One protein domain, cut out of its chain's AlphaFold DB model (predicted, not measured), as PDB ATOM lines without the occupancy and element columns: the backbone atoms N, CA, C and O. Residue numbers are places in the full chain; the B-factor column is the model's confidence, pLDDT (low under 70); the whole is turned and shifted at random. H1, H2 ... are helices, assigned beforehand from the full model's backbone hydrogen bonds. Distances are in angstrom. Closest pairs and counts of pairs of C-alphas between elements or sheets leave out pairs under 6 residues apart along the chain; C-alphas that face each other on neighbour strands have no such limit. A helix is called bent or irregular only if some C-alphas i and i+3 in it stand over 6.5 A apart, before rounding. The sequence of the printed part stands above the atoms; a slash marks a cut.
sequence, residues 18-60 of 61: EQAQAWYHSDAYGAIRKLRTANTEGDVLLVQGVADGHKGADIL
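What this domain is: This is residues 18 to 60 of the 61 residues of the protein "DUF1330 domain-containing protein" of Pusillimonas sp. (strain T7-7) (UniProt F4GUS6). The model is an open, extended arrangement in which the longest helix, H2, lies towards one end, the shorter H1 comes near it at a corner by way of a tight link, and a long stretch without a named element, residues 40 to 55, leads away to the small helix H3 at the other end. Residues 27 to 32 and 34 to 39 of H2 stand free, and H3 belongs to a free run of residues 49 to 60 that sticks out from the rest. The printed part has 43 residues with three named helices in the order H1, H2, H3, no named strand, and the class all helix. The whole is extended, with a radius of gyration of the C-alphas of 15.4 A, and its outline is flat, with spans of 41 by 23 by 11 A.

How they stand to each other: H2, residues 27 to 39, touches no helix. It is close to but not clearly touching H1, residues 18 to 24, with 2 pairs of C-alphas within 8 A. The closest C-alphas of the two are those of Trp 23 and Tyr 29, 6.9 A apart. Their lines stand at a steep tilt of 54 degrees, and they run the same way, with centres 15.1 A apart. H3, residues 56 to 59, is apart from H2 and from H1. In H1 every O i to N i+4 pair is within hydrogen-bond range; in H2 6 of 9 are, and H3 is too short for such a pair, with its 1 O i to N i+3 pair within range.

Where its parts are: H2 runs from Asp 27, with its C-alpha at (112.425, 99.176, 111.321), to Asn 39, with its C-alpha at (100.730, 90.945, 124.819), and is 19.7 A from first to last C-alpha. It is irregular, but only just: C-alphas 31 and 34 are 6.9 A apart, and its line is a rough one. H1 begins at Glu 18, with its C-alpha at (118.012, 86.649, 103.752), ends at Tyr 24 and is 9.9 A long. H3 runs from Gly 56 to Ile 59, with C-alpha 59 at (116.461, 61.627, 106.068), and is 5.9 A long.

The domain as a whole: The two C-alphas farthest apart are those of Ala 31 and Leu 60, at 42.6 A. The first and last printed C-alphas, those of Glu 18 and Leu 60, are 28.9 A apart. The link from H1 to H2 is tight, with 2 residues between them, and the link from H2 to H3 is long, with 16. The printed part has no cut. The mean pLDDT of the printed part is 92.7, that of H3 is 82, and no printed residue is under 70.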
ATOM      1  N   GLU A  18     117.537  85.271 103.607       98.19
ATOM      2  CA  GLU A  18     118.012  86.649 103.752       98.19
ATOM      3  C   GLU A  18     116.839  87.631 103.764       98.19
ATOM      4  O   GLU A  18     116.816  88.555 104.575       98.19
ATOM      5  N   GLN A  19     115.828  87.409 102.917       98.31
ATOM      6  CA  GLN A  19     114.631  88.250 102.891       98.31
ATOM      7  C   GLN A  19     113.784  88.080 104.158       98.31
ATOM      8  O   GLN A  19     113.289  89.073 104.692       98.31
ATOM      9  N   ALA A  20     113.668  86.855 104.681       98.25
ATOM     10  CA  ALA A  20     112.991  86.607 105.953       98.25
ATOM     11  C   ALA A  20     113.695  87.323 107.122       98.25
ATOM     12  O   ALA A  20     113.047  87.978 107.944       98.25
ATOM     13  N   GLN A  21     115.030  87.264 107.172       98.06
ATOM     14  CA  GLN A  21     115.822  87.976 108.178       98.06
ATOM     15  C   GLN A  21     115.708  89.495 108.023       98.06
ATOM     16  O   GLN A  21     115.530  90.187 109.025       98.06
ATOM     17  N   ALA A  22     115.781  90.017 106.797       98.25
ATOM     18  CA  ALA A  22     115.648  91.446 106.527       98.25
ATOM     19  C   ALA A  22     114.269  91.974 106.948       98.25
ATOM     20  O   ALA A  22     114.179  93.032 107.567       98.25
ATOM     21  N   TRP A  23     113.201  91.215 106.689       97.75
ATOM     22  CA  TRP A  23     111.860  91.541 107.175       97.75
ATOM     23  C   TRP A  23     111.809  91.584 108.707       97.75
ATOM     24  O   TRP A  23     111.352  92.579 109.276       97.75
ATOM     25  N   TYR A  24     112.326  90.552 109.380       96.56
ATOM     26  CA  TYR A  24     112.273  90.455 110.841       96.56
ATOM     27  C   TYR A  24     113.076  91.554 111.554       96.56
ATOM     28  O   TYR A  24     112.676  92.020 112.623       96.56
ATOM     29  N   HIS A  25     114.190  91.989 110.960       96.69
ATOM     30  CA  HIS A  25     115.043  93.059 111.487       96.69
ATOM     31  C   HIS A  25     114.701  94.451 110.938       96.69
ATOM     32  O   HIS A  25     115.389  95.412 111.268       96.69
ATOM     33  N   SER A  26     113.660  94.580 110.111       97.94
ATOM     34  CA  SER A  26     113.255  95.873 109.555       97.94
ATOM     35  C   SER A  26     112.753  96.833 110.635       97.94
ATOM     36  O   SER A  26     112.124  96.416 111.610       97.94
ATOM     37  N   ASP A  27     112.940  98.137 110.418       97.31
ATOM     38  CA  ASP A  27     112.425  99.176 111.321       97.31
ATOM     39  C   ASP A  27     110.898  99.105 111.461       97.31
ATOM     40  O   ASP A  27     110.353  99.242 112.557       97.31
ATOM     41  N   ALA A  28     110.202  98.824 110.354       96.94
ATOM     42  CA  ALA A  28     108.748  98.704 110.327       96.94
ATOM     43  C   ALA A  28     108.250  97.546 111.209       96.94
ATOM     44  O   ALA A  28     107.335  97.732 112.012       96.94
ATOM     45  N   TYR A  29     108.865  96.362 111.106       95.56
ATOM     46  CA  TYR A  29     108.502  95.238 111.970       95.56
ATOM     47  C   TYR A  29     108.977  95.458 113.415       95.56
ATOM     48  O   TYR A  29     108.250  95.164 114.368       95.56
ATOM     49  N   GLY A  30     110.161  96.047 113.599       95.19
ATOM     50  CA  GLY A  30     110.710  96.411 114.904       95.19
ATOM     51  C   GLY A  30     109.792  97.335 115.709       95.19
ATOM     52  O   GLY A  30     109.639  97.135 116.919       95.19
ATOM     53  N   ALA A  31     109.117  98.280 115.044       95.31
ATOM     54  CA  ALA A  31     108.165  99.199 115.667       95.31
ATOM     55  C   ALA A  31     106.970  98.483 116.324       95.31
ATOM     56  O   ALA A  31     106.505  98.908 117.381       95.31
ATOM     57  N   ILE A  32     106.502  97.370 115.746       94.62
ATOM     58  CA  ILE A  32     105.357  96.601 116.268       94.62
ATOM     59  C   ILE A  32     105.767  95.384 117.106       94.62
ATOM     60  O   ILE A  32     104.973  94.890 117.910       94.62
ATOM     61  N   ARG A  33     107.009  94.901 116.975       94.06
ATOM     62  CA  ARG A  33     107.487  93.688 117.660       94.06
ATOM     63  C   ARG A  33     107.347  93.782 119.177       94.06
ATOM     64  O   ARG A  33     106.897  92.820 119.791       94.06
ATOM     65  N   LYS A  34     107.675  94.941 119.766       89.56
ATOM     66  CA  LYS A  34     107.562  95.169 121.219       89.56
ATOM     67  C   LYS A  34     106.125  95.029 121.721       89.56
ATOM     68  O   LYS A  34     105.911  94.447 122.778       89.56
ATOM     69  N   LEU A  35     105.155  95.533 120.954       93.00
ATOM     70  CA  LEU A  35     103.736  95.404 121.292       93.00
ATOM     71  C   LEU A  35     103.322  93.933 121.282       93.00
ATOM     72  O   LEU A  35     102.714  93.470 122.242       93.00
ATOM     73  N   ARG A  36     103.715  93.179 120.248       93.19
ATOM     74  CA  ARG A  36     103.408  91.746 120.152       93.19
ATOM     75  C   ARG A  36     103.980  90.960 121.333       93.19
ATOM     76  O   ARG A  36     103.248  90.227 121.981       93.19
ATOM     77  N   THR A  37     105.264  91.136 121.641       93.19
ATOM     78  CA  THR A  37     105.928  90.375 122.715       93.19
ATOM     79  C   THR A  37     105.446  90.745 124.118       93.19
ATOM     80  O   THR A  37     105.636  89.966 125.038       93.19
ATOM     81  N   ALA A  38     104.842  91.923 124.300       95.12
ATOM     82  CA  ALA A  38     104.263  92.332 125.581       95.12
ATOM     83  C   ALA A  38     102.838  91.795 125.813       95.12
ATOM     84  O   ALA A  38     102.363  91.831 126.943       95.12
ATOM     85  N   ASN A  39     102.147  91.334 124.762       94.12
ATOM     86  CA  ASN A  39     100.730  90.945 124.819       94.12
ATOM     87  C   ASN A  39     100.481  89.484 124.413       94.12
ATOM     88  O   ASN A  39      99.337  89.037 124.378       94.12
ATOM     89  N   THR A  40     101.521  88.736 124.048       91.19
ATOM     90  CA  THR A  40     101.397  87.350 123.593       91.19
ATOM     91  C   THR A  40     102.639  86.564 123.979       91.19
ATOM     92  O   THR A  40     103.761  87.036 123.786       91.19
ATOM     93  N   GLU A  41     102.429  85.345 124.464       90.19
ATOM     94  CA  GLU A  41     103.473  84.341 124.647       90.19
ATOM     95  C   GLU A  41     103.499  83.421 123.426       90.19
ATOM     96  O   GLU A  41     102.460  82.941 122.974       90.19
ATOM     97  N   GLY A  42     104.682  83.207 122.858       89.38
ATOM     98  CA  GLY A  42     104.851  82.330 121.709       89.38
ATOM     99  C   GLY A  42     106.222  82.463 121.066       89.38
ATOM    100  O   GLY A  42     106.917  83.472 121.228       89.38
ATOM    101  N   ASP A  43     106.585  81.443 120.301       91.44
ATOM    102  CA  ASP A  43     107.876  81.356 119.633       91.44
ATOM    103  C   ASP A  43     107.835  81.948 118.222       91.44
ATOM    104  O   ASP A  43     106.816  81.931 117.530       91.44
ATOM    105  N   VAL A  44     108.980  82.469 117.777       94.00
ATOM    106  CA  VAL A  44     109.207  82.824 116.374       94.00
ATOM    107  C   VAL A  44     110.414  82.057 115.876       94.00
ATOM    108  O   VAL A  44     111.504  82.164 116.436       94.00
ATOM    109  N   LEU A  45     110.208  81.321 114.792       95.75
ATOM    110  CA  LEU A  45     111.220  80.497 114.155       95.75
ATOM    111  C   LEU A  45     111.445  81.014 112.733       95.75
ATOM    112  O   LEU A  45     110.490  81.212 111.984       95.75
ATOM    113  N   LEU A  46     112.710  81.212 112.357       97.06
ATOM    114  CA  LEU A  46     113.109  81.353 110.958       97.06
ATOM    115  C   LEU A  46     113.654  80.004 110.505       97.06
ATOM    116  O   LEU A  46     114.697  79.559 110.982       97.06
ATOM    117  N   VAL A  47     112.923  79.338 109.618       97.00
ATOM    118  CA  VAL A  47     113.233  77.972 109.190       97.00
ATOM    119  C   VAL A  47     113.743  78.003 107.758       97.00
ATOM    120  O   VAL A  47     113.062  78.505 106.864       97.00
ATOM    121  N   GLN A  48     114.949  77.476 107.540       96.25
ATOM    122  CA  GLN A  48     115.462  77.264 106.192       96.25
ATOM    123  C   GLN A  48     114.667  76.129 105.547       96.25
ATOM    124  O   GLN A  48     114.626  75.017 106.071       96.25
ATOM    125  N   GLY A  49     114.033  76.430 104.415       92.00
ATOM    126  CA  GLY A  49     113.334  75.430 103.620       92.00
ATOM    127  C   GLY A  49     114.291  74.385 103.051       92.00
ATOM    128  O   GLY A  49     115.493  74.620 102.904       92.00
ATOM    129  N   VAL A  50     113.724  73.235 102.713       91.69
ATOM    130  CA  VAL A  50     114.391  72.152 101.989       91.69
ATOM    131  C   VAL A  50     114.268  72.362 100.480       91.69
ATOM    132  O   VAL A  50     113.459  73.170 100.027       91.69
ATOM    133  N   ALA A  51     115.068  71.633  99.702       89.75
ATOM    134  CA  ALA A  51     114.942  71.632  98.250       89.75
ATOM    135  C   ALA A  51     113.578  71.078  97.800       89.75
ATOM    136  O   ALA A  51     112.980  70.231  98.472       89.75
ATOM    137  N   ASP A  52     113.120  71.525  96.632       89.25
ATOM    138  CA  ASP A  52     111.877  71.045  96.037       89.25
ATOM    139  C   ASP A  52     111.890  69.524  95.856       89.25
ATOM    140  O   ASP A  52     112.876  68.923  95.425       89.25
ATOM    141  N   GLY A  53     110.765  68.894  96.188       90.56
ATOM    142  CA  GLY A  53     110.605  67.444  96.098       90.56
ATOM    143  C   GLY A  53     111.222  66.652  97.254       90.56
ATOM    144  O   GLY A  53     111.073  65.429  97.253       90.56
ATOM    145  N   HIS A  54     111.845  67.307  98.241       88.81
ATOM    146  CA  HIS A  54     112.311  66.642  99.458       88.81
ATOM    147  C   HIS A  54     111.163  65.927 100.179       88.81
ATOM    148  O   HIS A  54     110.090  66.501 100.405       88.81
ATOM    149  N   LYS A  55     111.407  64.684 100.590       89.56
ATOM    150  CA  LYS A  55     110.497  63.902 101.423       89.56
ATOM    151  C   LYS A  55     111.162  63.640 102.762       89.56
ATOM    152  O   LYS A  55     112.318  63.249 102.823       89.56
ATOM    153  N   GLY A  56     110.395  63.747 103.845       82.00
ATOM    154  CA  GLY A  56     110.911  63.465 105.187       82.00
ATOM    155  C   GLY A  56     111.497  62.055 105.341       82.00
ATOM    156  O   GLY A  56     112.378  61.866 106.160       82.00
ATOM    157  N   ALA A  57     111.078  61.073 104.533       84.31
ATOM    158  CA  ALA A  57     111.685  59.739 104.524       84.31
ATOM    159  C   ALA A  57     113.137  59.731 104.008       84.31
ATOM    160  O   ALA A  57     113.908  58.862 104.404       84.31
ATOM    161  N   ASP A  58     113.529  60.710 103.188       81.31
ATOM    162  CA  ASP A  58     114.882  60.812 102.628       81.31
ATOM    163  C   ASP A  58     115.945  60.986 103.728       81.31
ATOM    164  O   ASP A  58     117.119  60.702 103.504       81.31
ATOM    165  N   ILE A  59     115.551  61.442 104.926       79.12
ATOM    166  CA  ILE A  59     116.461  61.627 106.068       79.12
ATOM    167  C   ILE A  59     116.634  60.357 106.916       79.12
ATOM    168  O   ILE A  59     117.445  60.361 107.840       79.12
ATOM    169  N   LEU A  60     115.856  59.299 106.652       79.56
ATOM    170  CA  LEU A  60     115.811  58.092 107.486       79.56
ATOM    171  C   LEU A  60     116.722  56.952 106.996       79.56
ATOM    172  O   LEU A  60     116.993  56.052 107.787       79.56
TER     173      LEU A  60